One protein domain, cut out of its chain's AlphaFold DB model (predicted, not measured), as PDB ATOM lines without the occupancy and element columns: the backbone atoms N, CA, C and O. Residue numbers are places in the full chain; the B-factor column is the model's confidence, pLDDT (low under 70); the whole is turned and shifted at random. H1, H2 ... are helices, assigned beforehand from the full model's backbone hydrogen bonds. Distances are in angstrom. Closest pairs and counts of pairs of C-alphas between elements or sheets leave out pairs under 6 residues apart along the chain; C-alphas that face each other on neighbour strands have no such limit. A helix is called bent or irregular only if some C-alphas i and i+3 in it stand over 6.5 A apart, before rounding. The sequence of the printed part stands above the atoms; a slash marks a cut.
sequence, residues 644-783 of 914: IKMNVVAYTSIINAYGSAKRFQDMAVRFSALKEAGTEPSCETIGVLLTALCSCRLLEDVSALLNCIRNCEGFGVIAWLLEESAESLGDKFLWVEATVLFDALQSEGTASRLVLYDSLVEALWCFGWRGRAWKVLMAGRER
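This is residues 644 to 783 of the 914 residues of the protein "Smr domain-containing protein" of Physcomitrium patens (UniProt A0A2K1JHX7). The model is a slab of two layers of helices, with H1, H3, H7 and H8 following one another across one layer and H2, H4, H5 and H6 across the other; H6 is turned at a slant to its neighbours, and residues 725 to 730, between H5 and H6, stick out. At one end of the slab H1, H2, H3 and H4 make an up-and-down bundle, in which each helix runs against the one before it in the chain, and the long helix H7 continues the layer from H3 to H8. The printed part has 140 residues with eight named helices, H1 to H8 in order along the chain, and no named strand; its class is all helix. It is compact, with a radius of gyration of the C-alphas of 14.5 A, and the C-alphas span 44 by 35 by 22 A.

The longest helices by residues are H7, residues 750 to 766, and H6, residues 731 to 747, with 17 residues each; from first to last C-alpha they measure 24.1 A and 26.1 A. H6 is neither bent nor irregular, but only just: C-alphas 744 and 747 are 6.4 A apart. H8, residues 770 to 782, is 18.7 A long and ends at C-alpha 782 at (150.440, 136.744, 185.026). H3, residues 683 to 694, is 16.8 A long, and its C-alpha 683 is at (152.805, 126.730, 200.300). H4 has residues 699 to 710 and measures 16.0 A, and H5 has residues 716 to 723 and measures 11.2 A. H1, residues 648 to 660, begins at C-alpha 648 at (156.856, 124.246, 209.820) and is 18.1 A long; H2, residues 664 to 676, is 18.7 A long.

H7 touches H3 with 23 pairs of C-alphas within 8 A, the closest being those of Gly 687 and Leu 756, 4.8 A apart; they run the same way at a shallow tilt of 18 degrees. H7 and H8 form a helical hairpin at a shallow tilt of 14 degrees, and their closest C-alphas are those of Val 761 and Ala 773, 4.7 A apart. With residues 760 to 764 alone H7 touches H5, and the closest C-alphas, of Leu 722 and Leu 764, are 6.3 A apart. H5 and H6 form a helical hairpin at a steep tilt of 44 degrees, in which H6 touches H5 with residues 734 to 741 alone; the C-alphas of Val 717 and Ala 738, 6.1 A apart, are the closest. H6 and H8 only just touch, with 3 pairs of C-alphas within 8 A, the closest being those of Phe 742 and Ala 779 at 7.8 A. H3 and H4 form a helical hairpin, with the C-alphas of Leu 693 and Val 702 closest at 6.0 A. H1 touches H3, the closest C-alphas being those of Thr 652 and Thr 685 at 5.2 A, and H2 touches H4, the closest being those of Phe 664 and Asp 701 at 5.8 A. H1 and H8 are apart. Each O i to N i+4 pair is within hydrogen-bond range in H1, H2, H3, H4, H7 and H8; in H5 3 of 4 are, and in H6 11 of 13.

The C-alphas of Ile 644 and Glu 727, the two farthest apart, are 48.9 A from each other. The printed part has no cut and no long link. The mean pLDDT of the printed part is 81.4, and residues 724 to 732 are under 70.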
ATOM      1  N   ILE A 644     161.841 119.983 222.460       85.62
ATOM      2  CA  ILE A 644     162.083 120.804 221.273       85.62
ATOM      3  C   ILE A 644     160.769 120.918 220.500       85.62
ATOM      4  O   ILE A 644     160.171 119.918 220.102       85.62
ATOM      5  N   LYS A 645     160.303 122.152 220.291       81.62
ATOM      6  CA  LYS A 645     159.086 122.414 219.513       81.62
ATOM      7  C   LYS A 645     159.340 122.161 218.029       81.62
ATOM      8  O   LYS A 645     160.398 122.504 217.511       81.62
ATOM      9  N   MET A 646     158.353 121.589 217.347       82.69
ATOM     10  CA  MET A 646     158.397 121.420 215.897       82.69
ATOM     11  C   MET A 646     158.256 122.759 215.175       82.69
ATOM     12  O   MET A 646     157.458 123.606 215.578       82.69
ATOM     13  N   ASN A 647     158.987 122.907 214.074       83.06
ATOM     14  CA  ASN A 647     158.803 123.994 213.120       83.06
ATOM     15  C   ASN A 647     157.998 123.535 211.899       83.06
ATOM     16  O   ASN A 647     157.743 122.344 211.705       83.06
ATOM     17  N   VAL A 648     157.626 124.496 211.049       84.62
ATOM     18  CA  VAL A 648     156.856 124.246 209.820       84.62
ATOM     19  C   VAL A 648     157.556 123.229 208.911       84.62
ATOM     20  O   VAL A 648     156.891 122.374 208.332       84.62
ATOM     21  N   VAL A 649     158.893 123.251 208.834       85.06
ATOM     22  CA  VAL A 649     159.675 122.318 208.003       85.06
ATOM     23  C   VAL A 649     159.575 120.883 208.526       85.06
ATOM     24  O   VAL A 649     159.274 119.980 207.754       85.06
ATOM     25  N   ALA A 650     159.731 120.662 209.833       84.94
ATOM     26  CA  ALA A 650     159.608 119.347 210.457       84.94
ATOM     27  C   ALA A 650     158.191 118.780 210.296       84.94
ATOM     28  O   ALA A 650     158.043 117.595 209.991       84.94
ATOM     29  N   TYR A 651     157.159 119.623 210.443       88.19
ATOM     30  CA  TYR A 651     155.779 119.241 210.134       88.19
ATOM     31  C   TYR A 651     155.614 118.866 208.658       88.19
ATOM     32  O   TYR A 651     155.072 117.807 208.361       88.19
ATOM     33  N   THR A 652     156.122 119.687 207.737       88.56
ATOM     34  CA  THR A 652     156.049 119.421 206.290       88.56
ATOM     35  C   THR A 652     156.730 118.096 205.942       88.56
ATOM     36  O   THR A 652     156.150 117.278 205.233       88.56
ATOM     37  N   SER A 653     157.922 117.837 206.489       88.88
ATOM     38  CA  SER A 653     158.685 116.611 206.240       88.88
ATOM     39  C   SER A 653     157.979 115.354 206.754       88.88
ATOM     40  O   SER A 653     157.915 114.367 206.022       88.88
ATOM     41  N   ILE A 654     157.398 115.369 207.964       89.31
ATOM     42  CA  ILE A 654     156.657 114.199 208.474       89.31
ATOM     43  C   ILE A 654     155.333 113.991 207.718       89.31
ATOM     44  O   ILE A 654     154.968 112.858 207.412       89.31
ATOM     45  N   ILE A 655     154.639 115.071 207.349       90.12
ATOM     46  CA  ILE A 655     153.412 115.023 206.539       90.12
ATOM     47  C   ILE A 655     153.723 114.432 205.155       90.12
ATOM     48  O   ILE A 655     152.997 113.560 204.678       90.12
ATOM     49  N   ASN A 656     154.842 114.830 204.546       88.69
ATOM     50  CA  ASN A 656     155.314 114.270 203.280       88.69
ATOM     51  C   ASN A 656     155.700 112.785 203.404       88.69
ATOM     52  O   ASN A 656     155.401 111.989 202.510       88.69
ATOM     53  N   ALA A 657     156.306 112.386 204.527       87.50
ATOM     54  CA  ALA A 657     156.604 110.985 204.819       87.50
ATOM     55  C   ALA A 657     155.323 110.132 204.888       87.50
ATOM     56  O   ALA A 657     155.262 109.065 204.273       87.50
ATOM     57  N   TYR A 658     154.273 110.617 205.563       88.75
ATOM     58  CA  TYR A 658     152.970 109.941 205.603       88.75
ATOM     59  C   TYR A 658     152.308 109.857 204.225       88.75
ATOM     60  O   TYR A 658     151.821 108.785 203.855       88.75
ATOM     61  N   GLY A 659     152.337 110.946 203.448       84.38
ATOM     62  CA  GLY A 659     151.813 110.974 202.080       84.38
ATOM     63  C   GLY A 659     152.509 109.956 201.170       84.38
ATOM     64  O   GLY A 659     151.844 109.184 200.479       84.38
ATOM     65  N   SER A 660     153.840 109.870 201.247       83.62
ATOM     66  CA  SER A 660     154.644 108.905 200.478       83.62
ATOM     67  C   SER A 660     154.347 107.448 200.858       83.62
ATOM     68  O   SER A 660     154.328 106.570 199.996       83.62
ATOM     69  N   ALA A 661     154.053 107.188 202.135       84.50
ATOM     70  CA  ALA A 661     153.641 105.872 202.625       84.50
ATOM     71  C   ALA A 661     152.136 105.586 202.484       84.50
ATOM     72  O   ALA A 661     151.680 104.532 202.928       84.50
ATOM     73  N   LYS A 662     151.362 106.503 201.882       85.94
ATOM     74  CA  LYS A 662     149.899 106.409 201.721       85.94
ATOM     75  C   LYS A 662     149.135 106.259 203.048       85.94
ATOM     76  O   LYS A 662     148.054 105.678 203.083       85.94
ATOM     77  N   ARG A 663     149.683 106.792 204.146       87.94
ATOM     78  CA  ARG A 663     149.040 106.867 205.473       87.94
ATOM     79  C   ARG A 663     148.272 108.191 205.603       87.94
ATOM     80  O   ARG A 663     148.653 109.069 206.374       87.94
ATOM     81  N   PHE A 664     147.217 108.370 204.806       88.06
ATOM     82  CA  PHE A 664     146.524 109.664 204.663       88.06
ATOM     83  C   PHE A 664     145.787 110.132 205.931       88.06
ATOM     84  O   PHE A 664     145.714 111.330 206.193       88.06
ATOM     85  N   GLN A 665     145.305 109.212 206.770       85.75
ATOM     86  CA  GLN A 665     144.674 109.564 208.050       85.75
ATOM     87  C   GLN A 665     145.680 110.163 209.044       85.75
ATOM     88  O   GLN A 665     145.435 111.221 209.623       85.75
ATOM     89  N   ASP A 666     146.859 109.550 209.180       87.94
ATOM     90  CA  ASP A 666     147.932 110.069 210.039       87.94
ATOM     91  C   ASP A 666     148.455 111.420 209.531       87.94
ATOM     92  O   ASP A 666     148.773 112.317 210.316       87.94
ATOM     93  N   MET A 667     148.478 111.590 208.205       90.06
ATOM     94  CA  MET A 667     148.783 112.859 207.549       90.06
ATOM     95  C   MET A 667     147.805 113.965 207.973       90.06
ATOM     96  O   MET A 667     148.247 115.054 208.344       90.06
ATOM     97  N   ALA A 668     146.497 113.683 207.972       87.88
ATOM     98  CA  ALA A 668     145.460 114.626 208.389       87.88
ATOM     99  C   ALA A 668     145.580 115.002 209.877       87.88
ATOM    100  O   ALA A 668     145.564 116.186 210.217       87.88
ATOM    101  N   VAL A 669     145.793 114.014 210.757       90.12
ATOM    102  CA  VAL A 669     145.993 114.236 212.204       90.12
ATOM    103  C   VAL A 669     147.226 115.100 212.470       90.12
ATOM    104  O   VAL A 669     147.218 116.001 213.313       90.12
ATOM    105  N   ARG A 670     148.323 114.853 211.749       89.50
ATOM    106  CA  ARG A 670     149.543 115.639 211.941       89.50
ATOM    107  C   ARG A 670     149.403 117.058 211.390       89.50
ATOM    108  O   ARG A 670     149.962 117.986 211.971       89.50
ATOM    109  N   PHE A 671     148.632 117.243 210.322       88.06
ATOM    110  CA  PHE A 671     148.309 118.567 209.800       88.06
ATOM    111  C   PHE A 671     147.412 119.370 210.756       88.06
ATOM    112  O   PHE A 671     147.655 120.557 210.972       88.06
ATOM    113  N   SER A 672     146.425 118.743 211.407       86.50
ATOM    114  CA  SER A 672     145.637 119.432 212.438       86.50
ATOM    115  C   SER A 672     146.497 119.845 213.637       86.50
ATOM    116  O   SER A 672     146.337 120.956 214.139       86.50
ATOM    117  N   ALA A 673     147.476 119.022 214.030       86.25
ATOM    118  CA  ALA A 673     148.432 119.370 215.085       86.25
ATOM    119  C   ALA A 673     149.305 120.596 214.730       86.25
ATOM    120  O   ALA A 673     149.585 121.417 215.604       86.25
ATOM    121  N   LEU A 674     149.686 120.772 213.455       86.38
ATOM    122  CA  LEU A 674     150.370 121.988 212.978       86.38
ATOM    123  C   LEU A 674     149.514 123.243 213.222       86.38
ATOM    124  O   LEU A 674     150.033 124.274 213.651       86.38
ATOM    125  N   LYS A 675     148.197 123.151 213.010       80.25
ATOM    126  CA  LYS A 675     147.273 124.270 213.242       80.25
ATOM    127  C   LYS A 675     147.080 124.557 214.732       80.25
ATOM    128  O   LYS A 675     147.099 125.717 215.140       80.25
ATOM    129  N   GLU A 676     146.923 123.520 215.550       83.06
ATOM    130  CA  GLU A 676     146.800 123.654 217.011       83.06
ATOM    131  C   GLU A 676     148.051 124.269 217.650       83.06
ATOM    132  O   GLU A 676     147.954 125.004 218.632       83.06
ATOM    133  N   ALA A 677     149.224 124.032 217.058       81.31
ATOM    134  CA  ALA A 677     150.476 124.658 217.471       81.31
ATOM    135  C   ALA A 677     150.562 126.164 217.136       81.31
ATOM    136  O   ALA A 677     151.526 126.816 217.544       81.31
ATOM    137  N   GLY A 678     149.580 126.726 216.418       77.94
ATOM    138  CA  GLY A 678     149.553 128.132 216.008       77.94
ATOM    139  C   GLY A 678     150.554 128.471 214.902       77.94
ATOM    140  O   GLY A 678     150.910 129.636 214.740       77.94
ATOM    141  N   THR A 679     151.044 127.467 214.170       77.81
ATOM    142  CA  THR A 679     151.937 127.656 213.021       77.81
ATOM    143  C   THR A 679     151.137 127.665 211.724       77.81
ATOM    144  O   THR A 679     150.353 126.749 211.480       77.81
ATOM    145  N   GLU A 680     151.331 128.685 210.889       77.44
ATOM    146  CA  GLU A 680     150.676 128.765 209.581       77.44
ATOM    147  C   GLU A 680     151.300 127.756 208.595       77.44
ATOM    148  O   GLU A 680     152.528 127.614 208.553       77.44
ATOM    149  N   PRO A 681     150.483 127.020 207.818       83.31
ATOM    150  CA  PRO A 681     150.983 126.074 206.827       83.31
ATOM    151  C   PRO A 681     151.668 126.810 205.670       83.31
ATOM    152  O   PRO A 681     151.147 127.795 205.150       83.31
ATOM    153  N   SER A 682     152.820 126.302 205.230       84.50
ATOM    154  CA  SER A 682     153.526 126.854 204.069       84.50
ATOM    155  C   SER A 682     152.874 126.425 202.749       84.50
ATOM    156  O   SER A 682     152.182 125.403 202.684       84.50
ATOM    157  N   CYS A 683     153.185 127.137 201.660       84.44
ATOM    158  CA  CYS A 683     152.805 126.730 200.300       84.44
ATOM    159  C   CYS A 683     153.260 125.294 199.972       84.44
ATOM    160  O   CYS A 683     152.540 124.546 199.313       84.44
ATOM    161  N   GLU A 684     154.431 124.885 200.477       84.25
ATOM    162  CA  GLU A 684     154.944 123.516 200.343       84.25
ATOM    163  C   GLU A 684     154.098 122.505 201.128       84.25
ATOM    164  O   GLU A 684     153.809 121.429 200.612       84.25
ATOM    165  N   THR A 685     153.639 122.855 202.337       87.56
ATOM    166  CA  THR A 685     152.775 121.980 203.153       87.56
ATOM    167  C   THR A 685     151.466 121.676 202.419       87.56
ATOM    168  O   THR A 685     151.044 120.522 202.336       87.56
ATOM    169  N   ILE A 686     150.841 122.709 201.844       88.88
ATOM    170  CA  ILE A 686     149.614 122.559 201.053       88.88
ATOM    171  C   ILE A 686     149.891 121.789 199.754       88.88
ATOM    172  O   ILE A 686     149.117 120.903 199.400       88.88
ATOM    173  N   GLY A 687     151.016 122.046 199.077       86.62
ATOM    174  CA  GLY A 687     151.431 121.280 197.896       86.62
ATOM    175  C   GLY A 687     151.590 119.778 198.171       86.62
ATOM    176  O   GLY A 687     151.153 118.946 197.371       86.62
ATOM    177  N   VAL A 688     152.132 119.411 199.337       88.62
ATOM    178  CA  VAL A 688     152.247 118.011 199.780       88.62
ATOM    179  C   VAL A 688     150.865 117.372 199.993       88.62
ATOM    180  O   VAL A 688     150.650 116.245 199.546       88.62
ATOM    181  N   LEU A 689     149.907 118.082 200.605       89.12
ATOM    182  CA  LEU A 689     148.520 117.604 200.736       89.12
ATOM    183  C   LEU A 689     147.843 117.406 199.373       89.12
ATOM    184  O   LEU A 689     147.192 116.386 199.159       89.12
ATOM    185  N   LEU A 690     148.026 118.344 198.442       87.94
ATOM    186  CA  LEU A 690     147.480 118.254 197.083       87.94
ATOM    187  C   LEU A 690     148.075 117.073 196.307       87.94
ATOM    188  O   LEU A 690     147.346 116.324 195.663       87.94
ATOM    189  N   THR A 691     149.381 116.841 196.438       86.19
ATOM    190  CA  THR A 691     150.047 115.678 195.831       86.19
ATOM    191  C   THR A 691     149.524 114.360 196.419       86.19
ATOM    192  O   THR A 691     149.316 113.383 195.693       86.19
ATOM    193  N   ALA A 692     149.281 114.322 197.735       85.81
ATOM    194  CA  ALA A 692     148.692 113.167 198.406       85.81
ATOM    195  C   ALA A 692     147.246 112.913 197.952       85.81
ATOM    196  O   ALA A 692     146.893 111.760 197.698       85.81
ATOM    197  N   LEU A 693     146.448 113.972 197.760       85.19
ATOM    198  CA  LEU A 693     145.092 113.888 197.211       85.19
ATOM    199  C   LEU A 693     145.072 113.193 195.847       85.19
ATOM    200  O   LEU A 693     144.270 112.285 195.667       85.19
ATOM    201  N   CYS A 694     145.999 113.515 194.934       82.25
ATOM    202  CA  CYS A 694     146.109 112.844 193.627       82.25
ATOM    203  C   CYS A 694     146.357 111.329 193.727       82.25
ATOM    204  O   CYS A 694     146.055 110.584 192.798       82.25
ATOM    205  N   SER A 695     146.937 110.869 194.838       81.62
ATOM    206  CA  SER A 695     147.277 109.459 195.073       81.62
ATOM    207  C   SER A 695     146.219 108.704 195.889       81.62
ATOM    208  O   SER A 695     146.363 107.492 196.098       81.62
ATOM    209  N   CYS A 696     145.181 109.395 196.371       82.56
ATOM    210  CA  CYS A 696     144.110 108.804 197.166       82.56
ATOM    211  C   CYS A 696     143.210 107.916 196.302       82.56
ATOM    212  O   CYS A 696     142.854 108.260 195.178       82.56
ATOM    213  N   ARG A 697     142.820 106.758 196.843       78.38
ATOM    214  CA  ARG A 697     141.895 105.813 196.183       78.38
ATOM    215  C   ARG A 697     140.582 105.633 196.939       78.38
ATOM    216  O   ARG A 697     139.643 105.064 196.393       78.38
ATOM    217  N   LEU A 698     140.533 106.080 198.193       81.56
ATOM    218  CA  LEU A 698     139.381 105.969 199.080       81.56
ATOM    219  C   LEU A 698     138.763 107.349 199.294       81.56
ATOM    220  O   LEU A 698     139.475 108.335 199.483       81.56
ATOM    221  N   LEU A 699     137.431 107.401 199.309       79.38
ATOM    222  CA  LEU A 699     136.678 108.639 199.522       79.38
ATOM    223  C   LEU A 699     136.910 109.227 200.923       79.38
ATOM    224  O   LEU A 699     136.970 110.443 201.082       79.38
ATOM    225  N   GLU A 700     137.069 108.367 201.933       82.69
ATOM    226  CA  GLU A 700     137.333 108.781 203.316       82.69
ATOM    227  C   GLU A 700     138.636 109.580 203.420       82.69
ATOM    228  O   GLU A 700     138.646 110.663 204.008       82.69
ATOM    229  N   ASP A 701     139.703 109.110 202.771       84.19
ATOM    230  CA  ASP A 701     141.005 109.784 202.747       84.19
ATOM    231  C   ASP A 701     140.932 111.131 202.020       84.19
ATOM    232  O   ASP A 701     141.442 112.135 202.521       84.19
ATOM    233  N   VAL A 702     140.232 111.182 200.879       83.06
ATOM    234  CA  VAL A 702     140.009 112.440 200.151       83.06
ATOM    235  C   VAL A 702     139.259 113.443 201.023       83.06
ATOM    236  O   VAL A 702     139.677 114.595 201.141       83.06
ATOM    237  N   SER A 703     138.190 113.007 201.695       83.81
ATOM    238  CA  SER A 703     137.397 113.879 202.564       83.81
ATOM    239  C   SER A 703     138.195 114.398 203.765       83.81
ATOM    240  O   SER A 703     138.070 115.569 204.127       83.81
ATOM    241  N   ALA A 704     139.060 113.568 204.357       86.00
ATOM    242  CA  ALA A 704     139.904 113.953 205.483       86.00
ATOM    243  C   ALA A 704     140.910 115.043 205.081       86.00
ATOM    244  O   ALA A 704     141.024 116.069 205.760       86.00
ATOM    245  N   LEU A 705     141.592 114.862 203.947       85.81
ATOM    246  CA  LEU A 705     142.574 115.821 203.440       85.81
ATOM    247  C   LEU A 705     141.914 117.116 202.932       85.81
ATOM    248  O   LEU A 705     142.409 118.205 203.227       85.81
ATOM    249  N   LEU A 706     140.767 117.039 202.247       84.56
ATOM    250  CA  LEU A 706     140.014 118.227 201.822       84.56
ATOM    251  C   LEU A 706     139.485 119.028 203.016       84.56
ATOM    252  O   LEU A 706     139.595 120.255 203.027       84.56
ATOM    253  N   ASN A 707     138.992 118.361 204.066       85.50
ATOM    254  CA  ASN A 707     138.595 119.028 205.308       85.50
ATOM    255  C   ASN A 707     139.777 119.751 205.976       85.50
ATOM    256  O   ASN A 707     139.594 120.837 206.529       85.50
ATOM    257  N   CYS A 708     140.989 119.189 205.906       86.19
ATOM    258  CA  CYS A 708     142.198 119.858 206.393       86.19
ATOM    259  C   CYS A 708     142.467 121.162 205.628       86.19
ATOM    260  O   CYS A 708     142.645 122.208 206.257       86.19
ATOM    261  N   ILE A 709     142.422 121.126 204.292       85.38
ATOM    262  CA  ILE A 709     142.624 122.310 203.440       85.38
ATOM    263  C   ILE A 709     141.518 123.348 203.681       85.38
ATOM    264  O   ILE A 709     141.817 124.525 203.873       85.38
ATOM    265  N   ARG A 710     140.247 122.926 203.754       84.00
ATOM    266  CA  ARG A 710     139.093 123.818 203.970       84.00
ATOM    267  C   ARG A 710     139.196 124.603 205.277       84.00
ATOM    268  O   ARG A 710     138.813 125.767 205.339       84.00
ATOM    269  N   ASN A 711     139.724 123.967 206.317       81.38
ATOM    270  CA  ASN A 711     139.880 124.575 207.633       81.38
ATOM    271  C   ASN A 711     141.111 125.494 207.743       81.38
ATOM    272  O   ASN A 711     141.364 126.013 208.833       81.38
ATOM    273  N   CYS A 712     141.882 125.706 206.675       81.00
ATOM    274  CA  CYS A 712     143.012 126.633 206.677       81.00
ATOM    275  C   CYS A 712     142.564 128.065 206.391       81.00
ATOM    276  O   CYS A 712     141.887 128.331 205.397       81.00
ATOM    277  N   GLU A 713     143.000 129.004 207.230       70.75
ATOM    278  CA  GLU A 713     142.869 130.428 206.920       70.75
ATOM    279  C   GLU A 713     143.731 130.748 205.684       70.75
ATOM    280  O   GLU A 713     144.860 130.274 205.561       70.75
ATOM    281  N   GLY A 714     143.166 131.461 204.706       73.88
ATOM    282  CA  GLY A 714     143.809 131.750 203.415       73.88
ATOM    283  C   GLY A 714     143.657 130.638 202.368       73.88
ATOM    284  O   GLY A 714     143.116 130.885 201.295       73.88
ATOM    285  N   PHE A 715     144.068 129.402 202.665       81.50
ATOM    286  CA  PHE A 715     144.092 128.313 201.668       81.50
ATOM    287  C   PHE A 715     142.752 127.591 201.447       81.50
ATOM    288  O   PHE A 715     142.651 126.783 200.525       81.50
ATOM    289  N   GLY A 716     141.711 127.880 202.237       79.12
ATOM    290  CA  GLY A 716     140.406 127.207 202.140       79.12
ATOM    291  C   GLY A 716     139.747 127.266 200.753       79.12
ATOM    292  O   GLY A 716     139.057 126.324 200.367       79.12
ATOM    293  N   VAL A 717     140.036 128.308 199.962       82.62
ATOM    294  CA  VAL A 717     139.550 128.461 198.577       82.62
ATOM    295  C   VAL A 717     140.012 127.311 197.673       82.62
ATOM    296  O   VAL A 717     139.299 126.925 196.749       82.62
ATOM    297  N   ILE A 718     141.170 126.707 197.962       84.75
ATOM    298  CA  ILE A 718     141.692 125.560 197.207       84.75
ATOM    299  C   ILE A 718     140.762 124.348 197.325       84.75
ATOM    300  O   ILE A 718     140.545 123.657 196.332       84.75
ATOM    301  N   ALA A 719     140.172 124.107 198.501       82.31
ATOM    302  CA  ALA A 719     139.207 123.023 198.666       82.31
ATOM    303  C   ALA A 719     137.952 123.272 197.810       82.31
ATOM    304  O   ALA A 719     137.493 122.369 197.117       82.31
ATOM    305  N   TRP A 720     137.453 124.512 197.765       79.62
ATOM    306  CA  TRP A 720     136.303 124.872 196.926       79.62
ATOM    307  C   TRP A 720     136.583 124.712 195.429       79.62
ATOM    308  O   TRP A 720     135.728 124.211 194.697       79.62
ATOM    309  N   LEU A 721     137.799 125.049 194.977       80.56
ATOM    310  CA  LEU A 721     138.225 124.821 193.591       80.56
ATOM    311  C   LEU A 721     138.180 123.335 193.192       80.56
ATOM    312  O   LEU A 721     137.937 123.047 192.019       80.56
ATOM    313  N   LEU A 722     138.385 122.416 194.143       79.69
ATOM    314  CA  LEU A 722     138.373 120.966 193.919       79.69
ATOM    315  C   LEU A 722     136.976 120.330 194.074       79.69
ATOM    316  O   LEU A 722     136.707 119.325 193.418       79.69
ATOM    317  N   GLU A 723     136.093 120.894 194.909       72.38
ATOM    318  CA  GLU A 723     134.828 120.260 195.329       72.38
ATOM    319  C   GLU A 723     133.568 120.701 194.559       72.38
ATOM    320  O   GLU A 723     132.667 119.888 194.358       72.38
ATOM    321  N   GLU A 724     133.430 121.978 194.180       63.16
ATOM    322  CA  GLU A 724     132.092 122.532 193.899       63.16
ATOM    323  C   GLU A 724     131.606 122.327 192.448       63.16
ATOM    324  O   GLU A 724     132.286 122.698 191.486       63.16
ATOM    325  N   SER A 725     130.389 121.781 192.291       51.28
ATOM    326  CA  SER A 725     129.640 121.694 191.028       51.28
ATOM    327  C   SER A 725     128.998 123.039 190.675       51.28
ATOM    328  O   SER A 725     128.338 123.658 191.507       51.28
ATOM    329  N   ALA A 726     129.151 123.467 189.426       46.72
ATOM    330  CA  ALA A 726     128.894 124.817 188.925       46.72
ATOM    331  C   ALA A 726     127.420 125.298 188.863       46.72
ATOM    332  O   ALA A 726     127.084 126.047 187.950       46.72
ATOM    333  N   GLU A 727     126.532 124.944 189.801       45.72
ATOM    334  CA  GLU A 727     125.101 125.290 189.672       45.72
ATOM    335  C   GLU A 727     124.462 126.152 190.775       45.72
ATOM    336  O   GLU A 727     123.339 126.599 190.556       45.72
ATOM    337  N   SER A 728     125.118 126.507 191.894       45.69
ATOM    338  CA  SER A 728     124.415 127.304 192.931       45.69
ATOM    339  C   SER A 728     125.015 128.629 193.402       45.69
ATOM    340  O   SER A 728     124.252 129.428 193.940       45.69
ATOM    341  N   LEU A 729     126.282 128.976 193.161       44.00
ATOM    342  CA  LEU A 729     126.762 130.347 193.411       44.00
ATOM    343  C   LEU A 729     127.941 130.692 192.489       44.00
ATOM    344  O   LEU A 729     129.054 130.225 192.668       44.00
ATOM    345  N   GLY A 730     127.639 131.501 191.468       55.88
ATOM    346  CA  GLY A 730     128.467 131.884 190.319       55.88
ATOM    347  C   GLY A 730     129.989 131.733 190.428       55.88
ATOM    348  O   GLY A 730     130.619 132.407 191.237       55.88
ATOM    349  N   ASP A 731     130.565 130.992 189.471       62.56
ATOM    350  CA  ASP A 731     132.005 130.837 189.162       62.56
ATOM    351  C   ASP A 731     132.805 132.148 189.355       62.56
ATOM    352  O   ASP A 731     133.917 132.155 189.873       62.56
ATOM    353  N   LYS A 732     132.197 133.306 189.057       66.62
ATOM    354  CA  LYS A 732     132.779 134.638 189.297       66.62
ATOM    355  C   LYS A 732     133.198 134.902 190.752       66.62
ATOM    356  O   LYS A 732     134.236 135.518 190.947       66.62
ATOM    357  N   PHE A 733     132.416 134.496 191.753       75.38
ATOM    358  CA  PHE A 733     132.741 134.743 193.164       75.38
ATOM    359  C   PHE A 733     133.924 133.881 193.624       75.38
ATOM    360  O   PHE A 733     134.857 134.400 194.232       75.38
ATOM    361  N   LEU A 734     133.932 132.600 193.243       77.94
ATOM    362  CA  LEU A 734     135.029 131.674 193.529       77.94
ATOM    363  C   LEU A 734     136.363 132.181 192.961       77.94
ATOM    364  O   LEU A 734     137.378 132.174 193.656       77.94
ATOM    365  N   TRP A 735     136.361 132.688 191.724       83.06
ATOM    366  CA  TRP A 735     137.570 133.242 191.107       83.06
ATOM    367  C   TRP A 735     138.029 134.565 191.725       83.06
ATOM    368  O   TRP A 735     139.231 134.829 191.732       83.06
ATOM    369  N   VAL A 736     137.124 135.379 192.279       82.44
ATOM    370  CA  VAL A 736     137.511 136.583 193.037       82.44
ATOM    371  C   VAL A 736     138.282 136.187 194.297       82.44
ATOM    372  O   VAL A 736     139.386 136.684 194.502       82.44
ATOM    373  N   GLU A 737     137.767 135.243 195.084       81.38
ATOM    374  CA  GLU A 737     138.457 134.728 196.279       81.38
ATOM    375  C   GLU A 737     139.782 134.026 195.927       81.38
ATOM    376  O   GLU A 737     140.800 134.235 196.589       81.38
ATOM    377  N   ALA A 738     139.822 133.254 194.833       84.44
ATOM    378  CA  ALA A 738     141.057 132.616 194.368       84.44
ATOM    379  C   ALA A 738     142.114 133.654 193.957       84.44
ATOM    380  O   ALA A 738     143.295 133.493 194.259       84.44
ATOM    381  N   THR A 739     141.694 134.750 193.317       84.06
ATOM    382  CA  THR A 739     142.583 135.864 192.952       84.06
ATOM    383  C   THR A 739     143.145 136.547 194.197       84.06
ATOM    384  O   THR A 739     144.348 136.787 194.260       84.06
ATOM    385  N   VAL A 740     142.312 136.776 195.222       85.25
ATOM    386  CA  VAL A 740     142.752 137.334 196.513       85.25
ATOM    387  C   VAL A 740     143.805 136.440 197.173       85.25
ATOM    388  O   VAL A 740     144.829 136.947 197.635       85.25
ATOM    389  N   LEU A 741     143.607 135.116 197.166       85.31
ATOM    390  CA  LEU A 741     144.614 134.162 197.641       85.31
ATOM    391  C   LEU A 741     145.921 134.287 196.842       85.31
ATOM    392  O   LEU A 741     146.990 134.450 197.422       85.31
ATOM    393  N   PHE A 742     145.851 134.250 195.512       86.25
ATOM    394  CA  PHE A 742     147.029 134.334 194.643       86.25
ATOM    395  C   PHE A 742     147.799 135.660 194.761       86.25
ATOM    396  O   PHE A 742     149.027 135.676 194.608       86.25
ATOM    397  N   ASP A 743     147.105 136.755 195.065       83.50
ATOM    398  CA  ASP A 743     147.714 138.060 195.317       83.50
ATOM    399  C   ASP A 743     148.382 138.117 196.696       83.50
ATOM    400  O   ASP A 743     149.506 138.609 196.813       83.50
ATOM    401  N   ALA A 744     147.760 137.537 197.729       81.75
ATOM    402  CA  ALA A 744     148.366 137.421 199.058       81.75
ATOM    403  C   ALA A 744     149.670 136.598 199.031       81.75
ATOM    404  O   ALA A 744     150.651 136.937 199.705       81.75
ATOM    405  N   LEU A 745     149.719 135.567 198.181       81.12
ATOM    406  CA  LEU A 745     150.889 134.709 198.004       81.12
ATOM    407  C   LEU A 745     152.099 135.424 197.389       81.12
ATOM    408  O   LEU A 745     153.197 134.890 197.477       81.12
ATOM    409  N   GLN A 746     151.973 136.629 196.816       76.06
ATOM    410  CA  GLN A 746     153.128 137.369 196.268       76.06
ATOM    411  C   GLN A 746     154.192 137.721 197.316       76.06
ATOM    412  O   GLN A 746     155.338 137.994 196.962       76.06
ATOM    413  N   SER A 747     153.823 137.712 198.597       71.50
ATOM    414  CA  SER A 747     154.760 137.882 199.709       71.50
ATOM    415  C   SER A 747     155.673 136.662 199.934       71.50
ATOM    416  O   SER A 747     156.736 136.802 200.540       71.50
ATOM    417  N   GLU A 748     155.302 135.488 199.412       72.12
ATOM    418  CA  GLU A 748     156.037 134.227 199.535       72.12
ATOM    419  C   GLU A 748     157.098 134.052 198.431       72.12
ATOM    420  O   GLU A 748     156.996 134.564 197.310       72.12
ATOM    421  N   GLY A 749     158.132 133.258 198.724       70.62
ATOM    422  CA  GLY A 749     159.209 132.969 197.775       70.62
ATOM    423  C   GLY A 749     158.717 132.301 196.482       70.62
ATOM    424  O   GLY A 749     157.832 131.445 196.497       70.62
ATOM    425  N   THR A 750     159.329 132.644 195.342       75.19
ATOM    426  CA  THR A 750     158.946 132.122 194.012       75.19
ATOM    427  C   THR A 750     158.989 130.592 193.924       75.19
ATOM    428  O   THR A 750     158.116 129.999 193.300       75.19
ATOM    429  N   ALA A 751     159.942 129.935 194.593       73.44
ATOM    430  CA  ALA A 751     160.033 128.472 194.612       73.44
ATOM    431  C   ALA A 751     158.839 127.814 195.329       73.44
ATOM    432  O   ALA A 751     158.266 126.857 194.812       73.44
ATOM    433  N   SER A 752     158.427 128.357 196.479       77.88
ATOM    434  CA  SER A 752     157.285 127.860 197.256       77.88
ATOM    435  C   SER A 752     155.970 128.058 196.499       77.88
ATOM    436  O   SER A 752     155.136 127.154 196.452       77.88
ATOM    437  N   ARG A 753     155.819 129.214 195.832       83.50
ATOM    438  CA  ARG A 753     154.687 129.483 194.934       83.50
ATOM    439  C   ARG A 753     154.642 128.487 193.780       83.50
ATOM    440  O   ARG A 753     153.594 127.901 193.536       83.50
ATOM    441  N   LEU A 754     155.773 128.244 193.115       84.00
ATOM    442  CA  LEU A 754     155.857 127.289 192.009       84.00
ATOM    443  C   LEU A 754     155.371 125.896 192.427       84.00
ATOM    444  O   LEU A 754     154.585 125.297 191.701       84.00
ATOM    445  N   VAL A 755     155.784 125.399 193.601       84.06
ATOM    446  CA  VAL A 755     155.339 124.092 194.123       84.06
ATOM    447  C   VAL A 755     153.824 124.054 194.331       84.06
ATOM    448  O   VAL A 755     153.191 123.065 193.963       84.06
ATOM    449  N   LEU A 756     153.233 125.115 194.883       87.81
ATOM    450  CA  LEU A 756     151.790 125.178 195.118       87.81
ATOM    451  C   LEU A 756     150.990 125.222 193.813       87.81
ATOM    452  O   LEU A 756     150.053 124.444 193.664       87.81
ATOM    453  N   TYR A 757     151.357 126.098 192.871       88.38
ATOM    454  CA  TYR A 757     150.679 126.186 191.573       88.38
ATOM    455  C   TYR A 757     150.819 124.884 190.777       88.38
ATOM    456  O   TYR A 757     149.832 124.413 190.218       88.38
ATOM    457  N   ASP A 758     152.014 124.281 190.766       88.25
ATOM    458  CA  ASP A 758     152.269 122.995 190.106       88.25
ATOM    459  C   ASP A 758     151.387 121.886 190.710       88.25
ATOM    460  O   ASP A 758     150.644 121.219 189.991       88.25
ATOM    461  N   SER A 759     151.367 121.769 192.042       87.94
ATOM    462  CA  SER A 759     150.562 120.758 192.749       87.94
ATOM    463  C   SER A 759     149.052 120.990 192.603       87.94
ATOM    464  O   SER A 759     148.288 120.033 192.526       87.94
ATOM    465  N   LEU A 760     148.599 122.248 192.565       89.50
ATOM    466  CA  LEU A 760     147.181 122.599 192.428       89.50
ATOM    467  C   LEU A 760     146.652 122.301 191.028       89.50
ATOM    468  O   LEU A 760     145.565 121.748 190.886       89.50
ATOM    469  N   VAL A 761     147.412 122.653 189.992       87.50
ATOM    470  CA  VAL A 761     147.044 122.340 188.608       87.50
ATOM    471  C   VAL A 761     147.093 120.823 188.383       87.50
ATOM    472  O   VAL A 761     146.192 120.289 187.736       87.50
ATOM    473  N   GLU A 762     148.069 120.114 188.967       85.81
ATOM    474  CA  GLU A 762     148.113 118.643 188.954       85.81
ATOM    475  C   GLU A 762     146.881 118.035 189.650       85.81
ATOM    476  O   GLU A 762     146.240 117.154 189.077       85.81
ATOM    477  N   ALA A 763     146.483 118.553 190.817       85.62
ATOM    478  CA  ALA A 763     145.274 118.120 191.516       85.62
ATOM    479  C   ALA A 763     144.005 118.383 190.696       85.62
ATOM    480  O   ALA A 763     143.250 117.452 190.431       85.62
ATOM    481  N   LEU A 764     143.785 119.609 190.216       84.88
ATOM    482  CA  LEU A 764     142.619 119.945 189.389       84.88
ATOM    483  C   LEU A 764     142.511 119.046 188.154       84.88
ATOM    484  O   LEU A 764     141.415 118.615 187.803       84.88
ATOM    485  N   TRP A 765     143.646 118.710 187.535       83.06
ATOM    486  CA  TRP A 765     143.685 117.763 186.427       83.06
ATOM    487  C   TRP A 765     143.240 116.356 186.842       83.06
ATOM    488  O   TRP A 765     142.412 115.755 186.158       83.06
ATOM    489  N   CYS A 766     143.750 115.843 187.965       81.06
ATOM    490  CA  CYS A 766     143.384 114.535 188.516       81.06
ATOM    491  C   CYS A 766     141.898 114.429 188.903       81.06
ATOM    492  O   CYS A 766     141.311 113.360 188.756       81.06
ATOM    493  N   PHE A 767     141.279 115.526 189.347       75.69
ATOM    494  CA  PHE A 767     139.837 115.616 189.623       75.69
ATOM    495  C   PHE A 767     138.987 115.902 188.363       75.69
ATOM    496  O   PHE A 767     137.772 116.030 188.457       75.69
ATOM    497  N   GLY A 768     139.599 116.009 187.176       73.69
ATOM    498  CA  GLY A 768     138.891 116.202 185.902       73.69
ATOM    499  C   GLY A 768     138.533 117.654 185.549       73.69
ATOM    500  O   GLY A 768     137.970 117.894 184.476       73.69
ATOM    501  N   TRP A 769     138.918 118.626 186.381       78.88
ATOM    502  CA  TRP A 769     138.663 120.065 186.218       78.88
ATOM    503  C   TRP A 769     139.701 120.755 185.311       78.88
ATOM    504  O   TRP A 769     140.445 121.649 185.735       78.88
ATOM    505  N   ARG A 770     139.794 120.322 184.049       78.69
ATOM    506  CA  ARG A 770     140.813 120.786 183.087       78.69
ATOM    507  C   ARG A 770     140.726 122.283 182.763       78.69
ATOM    508  O   ARG A 770     141.767 122.931 182.625       78.69
ATOM    509  N   GLY A 771     139.526 122.850 182.697       75.12
ATOM    510  CA  GLY A 771     139.309 124.276 182.452       75.12
ATOM    511  C   GLY A 771     139.731 125.137 183.643       75.12
ATOM    512  O   GLY A 771     140.347 126.193 183.471       75.12
ATOM    513  N   ARG A 772     139.486 124.663 184.873       82.19
ATOM    514  CA  ARG A 772     139.984 125.324 186.096       82.19
ATOM    515  C   ARG A 772     141.504 125.249 186.190       82.19
ATOM    516  O   ARG A 772     142.137 126.253 186.511       82.19
ATOM    517  N   ALA A 773     142.086 124.094 185.867       83.69
ATOM    518  CA  ALA A 773     143.532 123.891 185.834       83.69
ATOM    519  C   ALA A 773     144.219 124.901 184.895       83.69
ATOM    520  O   ALA A 773     145.208 125.531 185.273       83.69
ATOM    521  N   TRP A 774     143.642 125.134 183.710       83.69
ATOM    522  CA  TRP A 774     144.114 126.161 182.778       83.69
ATOM    523  C   TRP A 774     144.018 127.582 183.352       83.69
ATOM    524  O   TRP A 774     144.998 128.326 183.309       83.69
ATOM    525  N   LYS A 775     142.883 127.955 183.960       83.50
ATOM    526  CA  LYS A 775     142.712 129.279 184.593       83.50
ATOM    527  C   LYS A 775     143.737 129.527 185.713       83.50
ATOM    528  O   LYS A 775     144.321 130.608 185.768       83.50
ATOM    529  N   VAL A 776     144.000 128.535 186.571       86.94
ATOM    530  CA  VAL A 776     145.033 128.633 187.627       86.94
ATOM    531  C   VAL A 776     146.428 128.802 187.023       86.94
ATOM    532  O   VAL A 776     147.205 129.632 187.501       86.94
ATOM    533  N   LEU A 777     146.746 128.061 185.957       85.88
ATOM    534  CA  LEU A 777     148.026 128.192 185.262       85.88
ATOM    535  C   LEU A 777     148.227 129.614 184.718       85.88
ATOM    536  O   LEU A 777     149.289 130.205 184.919       85.88
ATOM    537  N   MET A 778     147.202 130.181 184.076       82.62
ATOM    538  CA  MET A 778     147.243 131.546 183.541       82.62
ATOM    539  C   MET A 778     147.409 132.587 184.651       82.62
ATOM    540  O   MET A 778     148.270 133.459 184.540       82.62
ATOM    541  N   ALA A 779     146.692 132.435 185.769       84.69
ATOM    542  CA  ALA A 779     146.861 133.298 186.936       84.69
ATOM    543  C   ALA A 779     148.294 133.249 187.505       84.69
ATOM    544  O   ALA A 779     148.806 134.269 187.975       84.69
ATOM    545  N   GLY A 780     148.954 132.087 187.450       83.50
ATOM    546  CA  GLY A 780     150.364 131.932 187.820       83.50
ATOM    547  C   GLY A 780     151.329 132.577 186.819       83.50
ATOM    548  O   GLY A 780     152.323 133.176 187.232       83.50
ATOM    549  N   ARG A 781     151.033 132.521 185.511       81.81
ATOM    550  CA  ARG A 781     151.828 133.188 184.459       81.81
ATOM    551  C   ARG A 781     151.785 134.711 184.583       81.81
ATOM    552  O   ARG A 781     152.833 135.343 184.530       81.81
ATOM    553  N   GLU A 782     150.606 135.293 184.807       81.75
ATOM    554  CA  GLU A 782     150.440 136.744 185.026       81.75
ATOM    555  C   GLU A 782     151.244 137.265 186.227       81.75
ATOM    556  O   GLU A 782     151.620 138.434 186.278       81.75
ATOM    557  N   ARG A 783     151.521 136.380 187.189       81.75
ATOM    558  CA  ARG A 783     152.242 136.656 188.437       81.75
ATOM    559  C   ARG A 783     153.710 136.217 188.408       81.75
ATOM    560  O   ARG A 783     154.339 136.147 189.466       81.75
TER     561      ARG A 783